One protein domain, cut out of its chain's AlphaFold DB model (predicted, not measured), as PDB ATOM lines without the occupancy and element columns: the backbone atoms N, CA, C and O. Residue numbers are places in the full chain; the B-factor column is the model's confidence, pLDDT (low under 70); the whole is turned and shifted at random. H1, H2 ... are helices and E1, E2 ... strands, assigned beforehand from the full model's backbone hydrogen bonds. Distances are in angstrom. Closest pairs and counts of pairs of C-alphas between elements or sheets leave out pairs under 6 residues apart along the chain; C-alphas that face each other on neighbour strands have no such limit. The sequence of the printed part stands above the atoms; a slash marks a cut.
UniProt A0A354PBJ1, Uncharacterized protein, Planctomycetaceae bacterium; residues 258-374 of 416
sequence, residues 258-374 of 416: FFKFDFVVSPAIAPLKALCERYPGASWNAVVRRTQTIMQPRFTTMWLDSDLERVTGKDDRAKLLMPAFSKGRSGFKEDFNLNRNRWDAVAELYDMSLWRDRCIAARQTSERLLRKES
ATOM      1  N   PHE A 258      -8.444  26.205 -40.716       94.00
ATOM      2  CA  PHE A 258      -8.421  27.652 -40.545       94.00
ATOM      3  C   PHE A 258      -7.669  28.039 -39.275       94.00
ATOM      4  O   PHE A 258      -7.850  27.431 -38.217       94.00
ATOM      5  N   PHE A 259      -6.873  29.101 -39.358       95.88
ATOM      6  CA  PHE A 259      -6.191  29.694 -38.213       95.88
ATOM      7  C   PHE A 259      -6.923  30.950 -37.758       95.88
ATOM      8  O   PHE A 259      -7.116  31.882 -38.537       95.88
ATOM      9  N   LYS A 260      -7.294  30.995 -36.477       95.06
ATOM     10  CA  LYS A 260      -7.878  32.173 -35.836       95.06
ATOM     11  C   LYS A 260      -6.830  32.871 -34.984       95.06
ATOM     12  O   LYS A 260      -6.266  32.258 -34.081       95.06
ATOM     13  N   PHE A 261      -6.636  34.162 -35.213       95.44
ATOM     14  CA  PHE A 261      -5.813  35.021 -34.372       95.44
ATOM     15  C   PHE A 261      -6.663  36.145 -33.795       95.44
ATOM     16  O   PHE A 261      -7.255  36.928 -34.535       95.44
ATOM     17  N   ASP A 262      -6.703  36.227 -32.471       93.62
ATOM     18  CA  ASP A 262      -7.339  37.316 -31.741       93.62
ATOM     19  C   ASP A 262      -6.254  38.259 -31.213       93.62
ATOM     20  O   ASP A 262      -5.454  37.899 -30.350       93.62
ATOM     21  N   PHE A 263      -6.210  39.474 -31.750       93.19
ATOM     22  CA  PHE A 263      -5.243  40.497 -31.374       93.19
ATOM     23  C   PHE A 263      -5.861  41.511 -30.419       93.19
ATOM     24  O   PHE A 263      -6.939  42.043 -30.678       93.19
ATOM     25  N   VAL A 264      -5.118  41.853 -29.367       91.56
ATOM     26  CA  VAL A 264      -5.355  43.052 -28.559       91.56
ATOM     27  C   VAL A 264      -4.283  44.071 -28.922       91.56
ATOM     28  O   VAL A 264      -3.136  43.980 -28.489       91.56
ATOM     29  N   VAL A 265      -4.648  45.040 -29.754       91.75
ATOM     30  CA  VAL A 265      -3.764  46.140 -30.133       91.75
ATOM     31  C   VAL A 265      -3.848  47.217 -29.059       91.75
ATOM     32  O   VAL A 265      -4.932  47.708 -28.763       91.75
ATOM     33  N   SER A 266      -2.712  47.598 -28.486       90.25
ATOM     34  CA  SER A 266      -2.616  48.619 -27.439       90.25
ATOM     35  C   SER A 266      -1.360  49.478 -27.638       90.25
ATOM     36  O   SER A 266      -0.441  49.051 -28.347       90.25
ATOM     37  N   PRO A 267      -1.309  50.697 -27.069       90.31
ATOM     38  CA  PRO A 267      -0.130  51.545 -27.166       90.31
ATOM     39  C   PRO A 267       1.079  50.891 -26.495       90.31
ATOM     40  O   PRO A 267       0.979  50.322 -25.406       90.31
ATOM     41  N   ALA A 268       2.248  51.027 -27.120       88.44
ATOM     42  CA  ALA A 268       3.500  50.625 -26.497       88.44
ATOM     43  C   ALA A 268       3.810  51.566 -25.323       88.44
ATOM     44  O   ALA A 268       4.075  52.749 -25.520       88.44
ATOM     45  N   ILE A 269       3.795  51.035 -24.101       88.19
ATOM     46  CA  ILE A 269       4.032  51.827 -22.882       88.19
ATOM     47  C   ILE A 269       5.514  51.942 -22.509       88.19
ATOM     48  O   ILE A 269       5.881  52.814 -21.730       88.19
ATOM     49  N   ALA A 270       6.385  51.082 -23.049       88.25
ATOM     50  CA  ALA A 270       7.812  51.089 -22.718       88.25
ATOM     51  C   ALA A 270       8.498  52.453 -22.970       88.25
ATOM     52  O   ALA A 270       9.214  52.907 -22.075       88.25
ATOM     53  N   PRO A 271       8.235  53.165 -24.089       87.50
ATOM     54  CA  PRO A 271       8.795  54.501 -24.323       87.50
ATOM     55  C   PRO A 271       8.383  55.554 -23.283       87.50
ATOM     56  O   PRO A 271       9.099  56.530 -23.079       87.50
ATOM     57  N   LEU A 272       7.253  55.363 -22.590       88.94
ATOM     58  CA  LEU A 272       6.745  56.321 -21.605       88.94
ATOM     59  C   LEU A 272       7.605  56.367 -20.333       88.94
ATOM     60  O   LEU A 272       7.546  57.350 -19.598       88.94
ATOM     61  N   LYS A 273       8.413  55.330 -20.062       88.62
ATOM     62  CA  LYS A 273       9.280  55.290 -18.873       88.62
ATOM     63  C   LYS A 273      10.358  56.364 -18.949       88.62
ATOM     64  O   LYS A 273      10.461  57.183 -18.042       88.62
ATOM     65  N   ALA A 274      11.050  56.431 -20.085       87.88
ATOM     66  CA  ALA A 274      12.056  57.455 -20.355       87.88
ATOM     67  C   ALA A 274      11.467  58.877 -20.278       87.88
ATOM     68  O   ALA A 274      12.136  59.817 -19.855       87.88
ATOM     69  N   LEU A 275      10.191  59.045 -20.650       85.81
ATOM     70  CA  LEU A 275       9.493  60.323 -20.507       85.81
ATOM     71  C   LEU A 275       9.297  60.706 -19.032       85.81
ATOM     72  O   LEU A 275       9.548  61.850 -18.669       85.81
ATOM     73  N   CYS A 276       8.868  59.765 -18.187       90.12
ATOM     74  CA  CYS A 276       8.671  60.021 -16.757       90.12
ATOM     75  C   CYS A 276      10.002  60.300 -16.040       90.12
ATOM     76  O   CYS A 276      10.061  61.165 -15.175       90.12
ATOM     77  N   GLU A 277      11.083  59.627 -16.441       89.75
ATOM     78  CA  GLU A 277      12.436  59.894 -15.931       89.75
ATOM     79  C   GLU A 277      12.922  61.304 -16.299       89.75
ATOM     80  O   GLU A 277      13.524  61.992 -15.477       89.75
ATOM     81  N   ARG A 278      12.619  61.771 -17.519       91.50
ATOM     82  CA  ARG A 278      12.974  63.123 -17.980       91.50
ATOM     83  C   ARG A 278      12.185  64.227 -17.272       91.50
ATOM     84  O   ARG A 278      12.686  65.344 -17.149       91.50
ATOM     85  N   TYR A 279      10.963  63.938 -16.835       88.75
ATOM     86  CA  TYR A 279      10.064  64.902 -16.204       88.75
ATOM     87  C   TYR A 279       9.583  64.369 -14.847       88.75
ATOM     88  O   TYR A 279       8.503  63.785 -14.787       88.75
ATOM     89  N   PRO A 280      10.320  64.616 -13.742       83.00
ATOM     90  CA  PRO A 280      10.013  64.052 -12.420       83.00
ATOM     91  C   PRO A 280       8.617  64.387 -11.866       83.00
ATOM     92  O   PRO A 280       8.119  63.691 -10.988       83.00
ATOM     93  N   GLY A 281       7.962  65.434 -12.382       84.56
ATOM     94  CA  GLY A 281       6.572  65.773 -12.054       84.56
ATOM     95  C   GLY A 281       5.511  64.935 -12.787       84.56
ATOM     96  O   GLY A 281       4.322  65.074 -12.508       84.56
ATOM     97  N   ALA A 282       5.901  64.081 -13.737       85.62
ATOM     98  CA  ALA A 282       4.985  63.252 -14.508       85.62
ATOM     99  C   ALA A 282       4.716  61.916 -13.796       85.62
ATOM    100  O   ALA A 282       5.582  61.053 -13.678       85.62
ATOM    101  N   SER A 283       3.470  61.713 -13.365       89.62
ATOM    102  CA  SER A 283       3.034  60.429 -12.811       89.62
ATOM    103  C   SER A 283       2.934  59.359 -13.903       89.62
ATOM    104  O   SER A 283       2.174  59.520 -14.861       89.62
ATOM    105  N   TRP A 284       3.624  58.227 -13.716       88.69
ATOM    106  CA  TRP A 284       3.558  57.058 -14.607       88.69
ATOM    107  C   TRP A 284       2.115  56.644 -14.923       88.69
ATOM    108  O   TRP A 284       1.734  56.517 -16.089       88.69
ATOM    109  N   ASN A 285       1.278  56.515 -13.889       86.69
ATOM    110  CA  ASN A 285      -0.118  56.105 -14.040       86.69
ATOM    111  C   ASN A 285      -0.927  57.120 -14.856       86.69
ATOM    112  O   ASN A 285      -1.768  56.731 -15.664       86.69
ATOM    113  N   ALA A 286      -0.671  58.419 -14.674       87.81
ATOM    114  CA  ALA A 286      -1.348  59.460 -15.439       87.81
ATOM    115  C   ALA A 286      -0.948  59.416 -16.921       87.81
ATOM    116  O   ALA A 286      -1.814  59.477 -17.793       87.81
ATOM    117  N   VAL A 287       0.345  59.254 -17.215       89.12
ATOM    118  CA  VAL A 287       0.861  59.183 -18.593       89.12
ATOM    119  C   VAL A 287       0.321  57.947 -19.318       89.12
ATOM    120  O   VAL A 287      -0.165  58.062 -20.446       89.12
ATOM    121  N   VAL A 288       0.327  56.778 -18.668       88.75
ATOM    122  CA  VAL A 288      -0.238  55.542 -19.233       88.75
ATOM    123  C   VAL A 288      -1.731  55.700 -19.516       88.75
ATOM    124  O   VAL A 288      -2.163  55.418 -20.633       88.75
ATOM    125  N   ARG A 289      -2.509  56.219 -18.555       87.12
ATOM    126  CA  ARG A 289      -3.954  56.434 -18.730       87.12
ATOM    127  C   ARG A 289      -4.249  57.366 -19.896       87.12
ATOM    128  O   ARG A 289      -5.035  57.002 -20.759       87.12
ATOM    129  N   ARG A 290      -3.575  58.519 -19.986       87.75
ATOM    130  CA  ARG A 290      -3.758  59.455 -21.112       87.75
ATOM    131  C   ARG A 290      -3.431  58.800 -22.451       87.75
ATOM    132  O   ARG A 290      -4.181  58.963 -23.410       87.75
ATOM    133  N   THR A 291      -2.360  58.012 -22.498       90.00
ATOM    134  CA  THR A 291      -1.976  57.272 -23.706       90.00
ATOM    135  C   THR A 291      -3.064  56.274 -24.110       90.00
ATOM    136  O   THR A 291      -3.449  56.230 -25.273       90.00
ATOM    137  N   GLN A 292      -3.611  55.515 -23.158       89.94
ATOM    138  CA  GLN A 292      -4.701  54.565 -23.401       89.94
ATOM    139  C   GLN A 292      -6.041  55.250 -23.712       89.94
ATOM    140  O   GLN A 292      -6.861  54.680 -24.422       89.94
ATOM    141  N   THR A 293      -6.279  56.476 -23.240       89.31
ATOM    142  CA  THR A 293      -7.453  57.275 -23.627       89.31
ATOM    143  C   THR A 293      -7.370  57.733 -25.084       89.31
ATOM    144  O   THR A 293      -8.376  57.733 -25.792       89.31
ATOM    145  N   ILE A 294      -6.177  58.122 -25.538       91.00
ATOM    146  CA  ILE A 294      -5.930  58.542 -26.923       91.00
ATOM    147  C   ILE A 294      -5.951  57.329 -27.858       91.00
ATOM    148  O   ILE A 294      -6.615  57.349 -28.894       91.00
ATOM    149  N   MET A 295      -5.240  56.270 -27.476       91.06
ATOM    150  CA  MET A 295      -5.078  55.037 -28.234       91.06
ATOM    151  C   MET A 295      -5.749  53.889 -27.475       91.06
ATOM    152  O   MET A 295      -5.094  53.070 -26.827       91.06
ATOM    153  N   GLN A 296      -7.081  53.867 -27.528       89.56
ATOM    154  CA  GLN A 296      -7.889  52.865 -26.830       89.56
ATOM    155  C   GLN A 296      -7.552  51.446 -27.308       89.56
ATOM    156  O   GLN A 296      -7.461  51.228 -28.519       89.56
ATOM    157  N   PRO A 297      -7.380  50.466 -26.397       89.06
ATOM    158  CA  PRO A 297      -7.122  49.092 -26.795       89.06
ATOM    159  C   PRO A 297      -8.194  48.569 -27.751       89.06
ATOM    160  O   PRO A 297      -9.392  48.704 -27.500       89.06
ATOM    161  N   ARG A 298      -7.762  47.948 -28.848       90.06
ATOM    162  CA  ARG A 298      -8.648  47.433 -29.890       90.06
ATOM    163  C   ARG A 298      -8.509  45.926 -30.006       90.06
ATOM    164  O   ARG A 298      -7.420  45.412 -30.252       90.06
ATOM    165  N   PHE A 299      -9.634  45.229 -29.895       90.94
ATOM    166  CA  PHE A 299      -9.717  43.806 -30.196       90.94
ATOM    167  C   PHE A 299      -9.921  43.600 -31.702       90.94
ATOM    168  O   PHE A 299     -10.722  44.297 -32.328       90.94
ATOM    169  N   THR A 300      -9.171  42.693 -32.322       90.31
ATOM    170  CA  THR A 300      -9.289  42.379 -33.754       90.31
ATOM    171  C   THR A 300      -9.080  40.893 -33.987       90.31
ATOM    172  O   THR A 300      -8.012  40.367 -33.698       90.31
ATOM    173  N   THR A 301     -10.080  40.236 -34.569       92.12
ATOM    174  CA  THR A 301      -9.986  38.838 -34.997       92.12
ATOM    175  C   THR A 301      -9.580  38.759 -36.465       92.12
ATOM    176  O   THR A 301     -10.106  39.490 -37.310       92.12
ATOM    177  N   MET A 302      -8.669  37.846 -36.777       93.38
ATOM    178  CA  MET A 302      -8.253  37.500 -38.129       93.38
ATOM    179  C   MET A 302      -8.383  35.995 -38.339       93.38
ATOM    180  O   MET A 302      -7.986  35.215 -37.477       93.38
ATOM    181  N   TRP A 303      -8.912  35.612 -39.498       95.12
ATOM    182  CA  TRP A 303      -8.962  34.230 -39.953       95.12
ATOM    183  C   TRP A 303      -8.071  34.070 -41.179       95.12
ATOM    184  O   TRP A 303      -8.155  34.886 -42.101       95.12
ATOM    185  N   LEU A 304      -7.232  33.040 -41.165       95.81
ATOM    186  CA  LEU A 304      -6.464  32.577 -42.317       95.81
ATOM    187  C   LEU A 304      -6.941  31.180 -42.718       95.81
ATOM    188  O   LEU A 304      -7.323  30.407 -41.837       95.81
ATOM    189  N   ASP A 305      -6.924  30.864 -44.007       93.12
ATOM    190  CA  ASP A 305      -7.166  29.507 -44.507       93.12
ATOM    191  C   ASP A 305      -5.880  28.659 -44.549       93.12
ATOM    192  O   ASP A 305      -4.861  29.017 -43.941       93.12
ATOM    193  N   SER A 306      -5.949  27.491 -45.193       89.69
ATOM    194  CA  SER A 306      -4.858  26.517 -45.266       89.69
ATOM    195  C   SER A 306      -3.631  27.051 -46.012       89.69
ATOM    196  O   SER A 306      -2.508  26.715 -45.612       89.69
ATOM    197  N   ASP A 307      -3.838  27.937 -46.987       91.75
ATOM    198  CA  ASP A 307      -2.803  28.632 -47.765       91.75
ATOM    199  C   ASP A 307      -2.284  29.904 -47.077       91.75
ATOM    200  O   ASP A 307      -1.412  30.608 -47.591       91.75
ATOM    201  N   LEU A 308      -2.761  30.177 -45.858       94.44
ATOM    202  CA  LEU A 308      -2.451  31.367 -45.067       94.44
ATOM    203  C   LEU A 308      -2.969  32.668 -45.694       94.44
ATOM    204  O   LEU A 308      -2.497  33.759 -45.344       94.44
ATOM    205  N   GLU A 309      -3.967  32.573 -46.570       93.19
ATOM    206  CA  GLU A 309      -4.659  33.724 -47.124       93.19
ATOM    207  C   GLU A 309      -5.761  34.201 -46.181       93.19
ATOM    208  O   GLU A 309      -6.371  33.448 -45.418       93.19
ATOM    209  N   ARG A 310      -6.014  35.512 -46.187       93.38
ATOM    210  CA  ARG A 310      -6.987  36.109 -45.274       93.38
ATOM    211  C   ARG A 310      -8.409  35.826 -45.735       93.38
ATOM    212  O   ARG A 310      -8.852  36.354 -46.753       93.38
ATOM    213  N   VAL A 311      -9.186  35.170 -44.879       92.31
ATOM    214  CA  VAL A 311     -10.632  35.033 -45.069       92.31
ATOM    215  C   VAL A 311     -11.301  36.372 -44.746       92.31
ATOM    216  O   VAL A 311     -11.324  36.829 -43.598       92.31
ATOM    217  N   THR A 312     -11.809  37.054 -45.773       88.62
ATOM    218  CA  THR A 312     -12.478  38.360 -45.629       88.62
ATOM    219  C   THR A 312     -13.991  38.204 -45.492       88.62
ATOM    220  O   THR A 312     -14.547  37.176 -45.843       88.62
ATOM    221  N   GLY A 313     -14.703  39.242 -45.039       82.31
ATOM    222  CA  GLY A 313     -16.167  39.178 -44.894       82.31
ATOM    223  C   GLY A 313     -16.951  38.989 -46.204       82.31
ATOM    224  O   GLY A 313     -18.149  38.733 -46.151       82.31
ATOM    225  N   LYS A 314     -16.298  39.129 -47.368       81.94
ATOM    226  CA  LYS A 314     -16.888  38.828 -48.684       81.94
ATOM    227  C   LYS A 314     -16.810  37.341 -49.042       81.94
ATOM    228  O   LYS A 314     -17.455  36.925 -49.995       81.94
ATOM    229  N   ASP A 315     -16.014  36.575 -48.304       84.69
ATOM    230  CA  ASP A 315     -15.854  35.141 -48.481       84.69
ATOM    231  C   ASP A 315     -17.032  34.403 -47.831       84.69
ATOM    232  O   ASP A 315     -17.366  34.648 -46.668       84.69
ATOM    233  N   ASP A 316     -17.660  33.476 -48.553       84.19
ATOM    234  CA  ASP A 316     -18.747  32.665 -48.003       84.19
ATOM    235  C   ASP A 316     -18.284  31.797 -46.821       84.19
ATOM    236  O   ASP A 316     -19.067  31.557 -45.895       84.19
ATOM    237  N   ARG A 317     -16.995  31.426 -46.771       86.56
ATOM    238  CA  ARG A 317     -16.373  30.729 -45.632       86.56
ATOM    239  C   ARG A 317     -16.436  31.567 -44.354       86.56
ATOM    240  O   ARG A 317     -16.594  31.011 -43.269       86.56
ATOM    241  N   ALA A 318     -16.411  32.901 -44.447       86.25
ATOM    242  CA  ALA A 318     -16.486  33.775 -43.273       86.25
ATOM    243  C   ALA A 318     -17.785  33.568 -42.479       86.25
ATOM    244  O   ALA A 318     -17.761  33.565 -41.247       86.25
ATOM    245  N   LYS A 319     -18.908  33.310 -43.165       86.75
ATOM    246  CA  LYS A 319     -20.210  33.038 -42.528       86.75
ATOM    247  C   LYS A 319     -20.167  31.788 -41.644       86.75
ATOM    248  O   LYS A 319     -20.887  31.724 -40.653       86.75
ATOM    249  N   LEU A 320     -19.308  30.824 -41.980       86.62
ATOM    250  CA  LEU A 320     -19.113  29.591 -41.219       86.62
ATOM    251  C   LEU A 320     -18.160  29.775 -40.038       86.62
ATOM    252  O   LEU A 320     -18.291  29.061 -39.050       86.62
ATOM    253  N   LEU A 321     -17.215  30.716 -40.116       87.81
ATOM    254  CA  LEU A 321     -16.178  30.929 -39.096       87.81
ATOM    255  C   LEU A 321     -16.582  31.952 -38.026       87.81
ATOM    256  O   LEU A 321     -16.211  31.812 -36.862       87.81
ATOM    257  N   MET A 322     -17.356  32.974 -38.400       85.25
ATOM    258  CA  MET A 322     -17.762  34.064 -37.504       85.25
ATOM    259  C   MET A 322     -18.613  33.644 -36.289       85.25
ATOM    260  O   MET A 322     -18.440  34.262 -35.234       85.25
ATOM    261  N   PRO A 323     -19.519  32.647 -36.371       87.75
ATOM    262  CA  PRO A 323     -20.300  32.226 -35.212       87.75
ATOM    263  C   PRO A 323     -19.419  31.736 -34.057       87.75
ATOM    264  O   PRO A 323     -18.460  30.984 -34.259       87.75
ATOM    265  N   ALA A 324     -19.778  32.130 -32.833       86.12
ATOM    266  CA  ALA A 324     -19.100  31.687 -31.619       86.12
ATOM    267  C   ALA A 324     -19.167  30.161 -31.454       86.12
ATOM    268  O   ALA A 324     -20.067  29.500 -31.968       86.12
ATOM    269  N   PHE A 325     -18.211  29.610 -30.708       86.44
ATOM    270  CA  PHE A 325     -18.151  28.181 -30.427       86.44
ATOM    271  C   PHE A 325     -19.430  27.676 -29.726       86.44
ATOM    272  O   PHE A 325     -19.836  28.221 -28.694       86.44
ATOM    273  N   SER A 326     -20.026  26.603 -30.253       84.06
ATOM    274  CA  SER A 326     -21.303  26.036 -29.808       84.06
ATOM    275  C   SER A 326     -21.192  24.536 -29.511       84.06
ATOM    276  O   SER A 326     -21.129  23.687 -30.402       84.06
ATOM    277  N   LYS A 327     -21.238  24.170 -28.221       77.06
ATOM    278  CA  LYS A 327     -21.462  22.769 -27.817       77.06
ATOM    279  C   LYS A 327     -22.943  22.454 -28.036       77.06
ATOM    280  O   LYS A 327     -23.752  22.729 -27.150       77.06
ATOM    281  N   GLY A 328     -23.293  21.916 -29.206       65.19
ATOM    282  CA  GLY A 328     -24.675  21.564 -29.556       65.19
ATOM    283  C   GLY A 328     -25.392  20.770 -28.451       65.19
ATOM    284  O   GLY A 328     -24.781  19.935 -27.776       65.19
ATOM    285  N   ARG A 329     -26.688  21.055 -28.236       55.88
ATOM    286  CA  ARG A 329     -27.514  20.440 -27.172       55.88
ATOM    287  C   ARG A 329     -28.251  19.161 -27.598       55.88
ATOM    288  O   ARG A 329     -28.769  18.466 -26.731       55.88
ATOM    289  N   SER A 330     -28.285  18.822 -28.885       49.44
ATOM    290  CA  SER A 330     -28.926  17.611 -29.425       49.44
ATOM    291  C   SER A 330     -28.028  16.947 -30.480       49.44
ATOM    292  O   SER A 330     -26.993  17.506 -30.834       49.44
ATOM    293  N   GLY A 331     -28.376  15.731 -30.923       50.94
ATOM    294  CA  GLY A 331     -27.534  14.767 -31.662       50.94
ATOM    295  C   GLY A 331     -26.791  15.235 -32.925       50.94
ATOM    296  O   GLY A 331     -25.975  14.479 -33.437       50.94
ATOM    297  N   PHE A 332     -26.987  16.475 -33.370       54.81
ATOM    298  CA  PHE A 332     -26.150  17.157 -34.355       54.81
ATOM    299  C   PHE A 332     -25.285  18.196 -33.630       54.81
ATOM    300  O   PHE A 332     -25.625  19.372 -33.530       54.81
ATOM    301  N   LYS A 333     -24.181  17.742 -33.031       58.78
ATOM    302  CA  LYS A 333     -23.190  18.645 -32.428       58.78
ATOM    303  C   LYS A 333     -22.513  19.453 -33.539       58.78
ATOM    304  O   LYS A 333     -21.906  18.857 -34.421       58.78
ATOM    305  N   GLU A 334     -22.604  20.779 -33.457       75.94
ATOM    306  CA  GLU A 334     -21.957  21.698 -34.405       75.94
ATOM    307  C   GLU A 334     -20.455  21.819 -34.123       75.94
ATOM    308  O   GLU A 334     -19.669  21.602 -35.034       75.94
ATOM    309  N   ASP A 335     -20.033  22.050 -32.869       90.00
ATOM    310  CA  ASP A 335     -18.607  22.184 -32.538       90.00
ATOM    311  C   ASP A 335     -18.096  21.166 -31.501       90.00
ATOM    312  O   ASP A 335     -18.705  20.900 -30.455       90.00
ATOM    313  N   PHE A 336     -16.892  20.648 -31.744       89.19
ATOM    314  CA  PHE A 336     -16.185  19.706 -30.882       89.19
ATOM    315  C   PHE A 336     -14.819  20.264 -30.489       89.19
ATOM    316  O   PHE A 336     -13.931  20.404 -31.319       89.19
ATOM    317  N   ASN A 337     -14.599  20.514 -29.198       90.19
ATOM    318  CA  ASN A 337     -13.262  20.867 -28.708       90.19
ATOM    319  C   ASN A 337     -12.253  19.746 -29.019       90.19
ATOM    320  O   ASN A 337     -12.544  18.588 -28.697       90.19
ATOM    321  N   LEU A 338     -11.086  20.065 -29.575       89.88
ATOM    322  CA  LEU A 338     -10.044  19.076 -29.854       89.88
ATOM    323  C   LEU A 338      -9.231  18.812 -28.583       89.88
ATOM    324  O   LEU A 338      -8.280  19.516 -28.251       89.88
ATOM    325  N   ASN A 339      -9.661  17.802 -27.826       86.94
ATOM    326  CA  ASN A 339      -8.870  17.241 -26.734       86.94
ATOM    327  C   ASN A 339      -7.842  16.242 -27.289       86.94
ATOM    328  O   ASN A 339      -7.886  15.906 -28.467       86.94
ATOM    329  N   ARG A 340      -6.950  15.737 -26.428       85.50
ATOM    330  CA  ARG A 340      -5.884  14.799 -26.817       85.50
ATOM    331  C   ARG A 340      -6.378  13.653 -27.712       85.50
ATOM    332  O   ARG A 340      -5.871  13.492 -28.805       85.50
ATOM    333  N   ASN A 341      -7.431  12.951 -27.302       86.44
ATOM    334  CA  ASN A 341      -7.938  11.799 -28.059       86.44
ATOM    335  C   ASN A 341      -8.525  12.186 -29.428       86.44
ATOM    336  O   ASN A 341      -8.492  11.397 -30.361       86.44
ATOM    337  N   ARG A 342      -9.116  13.381 -29.555       89.19
ATOM    338  CA  ARG A 342      -9.646  13.859 -30.844       89.19
ATOM    339  C   ARG A 342      -8.548  14.373 -31.764       89.19
ATOM    340  O   ARG A 342      -8.743  14.344 -32.969       89.19
ATOM    341  N   TRP A 343      -7.426  14.829 -31.212       88.94
ATOM    342  CA  TRP A 343      -6.253  15.166 -32.011       88.94
ATOM    343  C   TRP A 343      -5.686  13.946 -32.731       88.94
ATOM    344  O   TRP A 343      -5.339  14.069 -33.899       88.94
ATOM    345  N   ASP A 344      -5.679  12.782 -32.079       87.44
ATOM    346  CA  ASP A 344      -5.244  11.534 -32.714       87.44
ATOM    347  C   ASP A 344      -6.123  11.207 -33.937       87.44
ATOM    348  O   ASP A 344      -5.604  10.922 -35.010       87.44
ATOM    349  N   ALA A 345      -7.447  11.381 -33.823       88.00
ATOM    350  CA  ALA A 345      -8.369  11.203 -34.950       88.00
ATOM    351  C   ALA A 345      -8.176  12.247 -36.069       88.00
ATOM    352  O   ALA A 345      -8.367  11.939 -37.240       88.00
ATOM    353  N   VAL A 346      -7.797  13.486 -35.736       87.50
ATOM    354  CA  VAL A 346      -7.475  14.511 -36.748       87.50
ATOM    355  C   VAL A 346      -6.199  14.148 -37.505       87.50
ATOM    356  O   VAL A 346      -6.143  14.354 -38.712       87.50
ATOM    357  N   ALA A 347      -5.202  13.570 -36.829       86.44
ATOM    358  CA  ALA A 347      -3.946  13.163 -37.457       86.44
ATOM    359  C   ALA A 347      -4.106  12.013 -38.472       86.44
ATOM    360  O   ALA A 347      -3.232  11.823 -39.311       86.44
ATOM    361  N   GLU A 348      -5.215  11.268 -38.425       87.56
ATOM    362  CA  GLU A 348      -5.576  10.279 -39.454       87.56
ATOM    363  C   GLU A 348      -6.173  10.926 -40.716       87.56
ATOM    364  O   GLU A 348      -6.126  10.337 -41.793       87.56
ATOM    365  N   LEU A 349      -6.744  12.128 -40.588       86.75
ATOM    366  CA  LEU A 349      -7.471  12.829 -41.654       86.75
ATOM    367  C   LEU A 349      -6.667  13.971 -42.283       86.75
ATOM    368  O   LEU A 349      -6.985  14.409 -43.385       86.75
ATOM    369  N   TYR A 350      -5.655  14.480 -41.583       85.25
ATOM    370  CA  TYR A 350      -4.853  15.620 -42.007       85.25
ATOM    371  C   TYR A 350      -3.371  15.359 -41.770       85.25
ATOM    372  O   TYR A 350      -2.992  14.865 -40.708       85.25
ATOM    373  N   ASP A 351      -2.518  15.736 -42.726       87.38
ATOM    374  CA  ASP A 351      -1.075  15.623 -42.537       87.38
ATOM    375  C   ASP A 351      -0.581  16.639 -41.496       87.38
ATOM    376  O   ASP A 351      -0.514  17.851 -41.722       87.38
ATOM    377  N   MET A 352      -0.217  16.111 -40.329       87.81
ATOM    378  CA  MET A 352       0.268  16.882 -39.189       87.81
ATOM    379  C   MET A 352       1.795  17.042 -39.172       87.81
ATOM    380  O   MET A 352       2.317  17.695 -38.265       87.81
ATOM    381  N   SER A 353       2.524  16.484 -40.147       89.50
ATOM    382  CA  SER A 353       3.996  16.463 -40.170       89.50
ATOM    383  C   SER A 353       4.625  17.860 -40.073       89.50
ATOM    384  O   SER A 353       5.573  18.065 -39.315       89.50
ATOM    385  N   LEU A 354       4.042  18.845 -40.764       91.50
ATOM    386  CA  LEU A 354       4.486  20.245 -40.785       91.50
ATOM    387  C   LEU A 354       3.615  21.172 -39.925       91.50
ATOM    388  O   LEU A 354       3.698  22.396 -40.047       91.50
ATOM    389  N   TRP A 355       2.771  20.628 -39.040       91.75
ATOM    390  CA  TRP A 355       1.790  21.417 -38.286       91.75
ATOM    391  C   TRP A 355       2.423  22.570 -37.497       91.75
ATOM    392  O   TRP A 355       1.941  23.703 -37.538       91.75
ATOM    393  N   ARG A 356       3.548  22.303 -36.821       94.00
ATOM    394  CA  ARG A 356       4.280  23.317 -36.047       94.00
ATOM    395  C   ARG A 356       4.725  24.486 -36.922       94.00
ATOM    396  O   ARG A 356       4.508  25.640 -36.549       94.00
ATOM    397  N   ASP A 357       5.338  24.187 -38.060       95.94
ATOM    398  CA  ASP A 357       5.871  25.203 -38.966       95.94
ATOM    399  C   ASP A 357       4.735  26.003 -39.604       95.94
ATOM    400  O   ASP A 357       4.825  27.226 -39.703       95.94
ATOM    401  N   ARG A 358       3.607  25.349 -39.907       94.56
ATOM    402  CA  ARG A 358       2.387  26.024 -40.367       94.56
ATOM    403  C   ARG A 358       1.805  26.960 -39.317       94.56
ATOM    404  O   ARG A 358       1.473  28.087 -39.661       94.56
ATOM    405  N   CYS A 359       1.740  26.569 -38.041       95.12
ATOM    406  CA  CYS A 359       1.313  27.479 -36.972       95.12
ATOM    407  C   CYS A 359       2.222  28.717 -36.868       95.12
ATOM    408  O   CYS A 359       1.731  29.833 -36.681       95.12
ATOM    409  N   ILE A 360       3.544  28.535 -36.988       96.69
ATOM    410  CA  ILE A 360       4.517  29.638 -36.952       96.69
ATOM    411  C   ILE A 360       4.330  30.555 -38.167       96.69
ATOM    412  O   ILE A 360       4.244  31.774 -37.998       96.69
ATOM    413  N   ALA A 361       4.213  29.984 -39.365       97.69
ATOM    414  CA  ALA A 361       3.985  30.730 -40.598       97.69
ATOM    415  C   ALA A 361       2.648  31.487 -40.559       97.69
ATOM    416  O   ALA A 361       2.608  32.678 -40.860       97.69
ATOM    417  N   ALA A 362       1.570  30.848 -40.094       97.38
ATOM    418  CA  ALA A 362       0.262  31.472 -39.918       97.38
ATOM    419  C   ALA A 362       0.337  32.676 -38.970       97.38
ATOM    420  O   ALA A 362      -0.184  33.750 -39.278       97.38
ATOM    421  N   ARG A 363       1.056  32.540 -37.846       96.56
ATOM    422  CA  ARG A 363       1.291  33.652 -36.920       96.56
ATOM    423  C   ARG A 363       2.031  34.797 -37.610       96.56
ATOM    424  O   ARG A 363       1.549  35.926 -37.579       96.56
ATOM    425  N   GLN A 364       3.170  34.526 -38.242       97.38
ATOM    426  CA  GLN A 364       3.977  35.559 -38.905       97.38
ATOM    427  C   GLN A 364       3.189  36.276 -40.011       97.38
ATOM    428  O   GLN A 364       3.214  37.508 -40.099       97.38
ATOM    429  N   THR A 365       2.442  35.519 -40.813       97.69
ATOM    430  CA  THR A 365       1.567  36.058 -41.856       97.69
ATOM    431  C   THR A 365       0.466  36.922 -41.253       97.69
ATOM    432  O   THR A 365       0.304  38.063 -41.679       97.69
ATOM    433  N   SER A 366      -0.228  36.457 -40.210       96.69
ATOM    434  CA  SER A 366      -1.283  37.240 -39.552       96.69
ATOM    435  C   SER A 366      -0.765  38.560 -38.963       96.69
ATOM    436  O   SER A 366      -1.386  39.605 -39.156       96.69
ATOM    437  N   GLU A 367       0.414  38.559 -38.327       96.00
ATOM    438  CA  GLU A 367       1.051  39.770 -37.797       96.00
ATOM    439  C   GLU A 367       1.439  40.745 -38.924       96.00
ATOM    440  O   GLU A 367       1.227  41.958 -38.807       96.00
ATOM    441  N   ARG A 368       1.972  40.233 -40.042       95.62
ATOM    442  CA  ARG A 368       2.300  41.036 -41.231       95.62
ATOM    443  C   ARG A 368       1.047  41.674 -41.833       95.62
ATOM    444  O   ARG A 368       1.052  42.880 -42.092       95.62
ATOM    445  N   LEU A 369      -0.008  40.886 -42.036       94.56
ATOM    446  CA  LEU A 369      -1.287  41.334 -42.589       94.56
ATOM    447  C   LEU A 369      -1.957  42.363 -41.673       94.56
ATOM    448  O   LEU A 369      -2.455  43.382 -42.149       94.56
ATOM    449  N   LEU A 370      -1.913  42.155 -40.353       92.69
ATOM    450  CA  LEU A 370      -2.435  43.112 -39.380       92.69
ATOM    451  C   LEU A 370      -1.716  44.463 -39.487       92.69
ATOM    452  O   LEU A 370      -2.366  45.505 -39.448       92.69
ATOM    453  N   ARG A 371      -0.390  44.471 -39.646       90.94
ATOM    454  CA  ARG A 371       0.396  45.714 -39.731       90.94
ATOM    455  C   ARG A 371       0.255  46.434 -41.071       90.94
ATOM    456  O   ARG A 371       0.276  47.658 -41.076       90.94
ATOM    457  N   LYS A 372       0.151  45.705 -42.189       86.25
ATOM    458  CA  LYS A 372       0.206  46.289 -43.544       86.25
ATOM    459  C   LYS A 372      -1.155  46.468 -44.215       86.25
ATOM    460  O   LYS A 372      -1.357  47.449 -44.916       86.25
ATOM    461  N   GLU A 373      -2.070  45.528 -44.014       74.00
ATOM    462  CA  GLU A 373      -3.276  45.361 -44.843       74.00
ATOM    463  C   GLU A 373      -4.571  45.509 -44.023       74.00
ATOM    464  O   GLU A 373      -5.669  45.146 -44.452       74.00
ATOM    465  N   SER A 374      -4.459  46.035 -42.804       79.69
ATOM    466  CA  SER A 374      -5.602  46.357 -41.952       79.69
ATOM    467  C   SER A 374      -5.803  47.870 -41.831       79.69
ATOM    468  O   SER A 374      -4.976  48.666 -42.265       79.69
TER     469      SER A 374
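This is residues 258 to 374 of the 416 residues of an uncharacterized protein of Planctomycetaceae bacterium (UniProt A0A354PBJ1). A long two-stranded antiparallel ribbon, E1 beside E2, makes the middle of an elongated model, and the long helix H5 packs on it with residues 358 to 370. From one end of the ribbon an arm reaches out, the helical hairpin H1 and H2; around the other end H3, the short strand E3, H4 and long loops are loosely spread. The printed part has 117 residues, with five named helices and three named strands in the order E1 H1 H2 E2 H3 E3 H4 H5; the sheet's order is E1 - E2, and E3 pairs with no named strand. The class is mixed, helices and strands. The whole is only just extended, close to loose, with a radius of gyration of the C-alphas of 20.5 A and spans of 63 by 34 by 33 A.

The printed part begins at Phe 258. Strand E1 follows, residues 259 to 265, 18.5 A long, from C-alpha 259 at (-6.191, 29.694, -38.213). Helix H1 is residues 271 to 278, and H2 is residues 284 to 294, 15.6 A long. After H2 comes strand E2, residues 298 to 304, 19.5 A long; its last C-alpha is at (-6.464, 32.577, -42.317). Helix H3 is residues 316 to 321, strand E3 residues 335 to 337, and helix H4 residues 340 to 349, 15.1 A long. Helix H5, residues 355 to 372, is the longest helix, 25.5 A from first to last C-alpha, and ends with C-alpha 372 at (0.206, 46.289, -43.544).

E1 and E2 are antiparallel neighbours, with 161 degrees between their N-to-C directions. C-alphas 262 and 301 face each other at 4.5 A, and N 261 and O 302, as well as N 300 and O 263, are within hydrogen-bond range at 2.8 A. The centre of E1 is nearest to the mean of all C-alphas, 1.2 A from it. H5 has 4 pairs of C-alphas within 8 A of E1; the closest are those of Phe 259 and Ala 362, 6.9 A apart. It has 3 such pairs with E2, the closest being the C-alphas of Met 302 and Ser 366, at 7.1 A. H1 and H2 form a helical hairpin: they touch, with the C-alphas of Cys 276 and Trp 284 closest at 6.3 A, and run opposite ways at a steep tilt of 43 degrees. H1 and H2 are both apart from H5. The closest C-alphas of E2 and H3 are those of Trp 303 and Leu 321, 8.0 A apart. H4 is apart from E1, E2, H3, E3 and H5. E3 is apart from H3 and H5. In H2 and H5 every O i to N i+4 pair is within hydrogen-bond range; in H1 it is 3 of 4, in H3 1 of 2 and in H4 4 of 6.

The two C-alphas farthest apart are those of Pro 280 and Gly 331, at 64.9 A. Residues 277 to 283, of which 277 and 278 belong to H1, stand free. The centre of H1 is the farthest from the mean of the C-alphas, at 29.9 A. The printed part has no cut. The links E2 to H3, of 11 residues, and H3 to E3, of 13 residues, are long; the other five are tight. The second long link is residues 322 to 334, whose C-alphas lie 13 to 31 A from the mean of all C-alphas. The mean pLDDT of the printed part is 87.8; residues 328 to 333 are under 70, at low confidence.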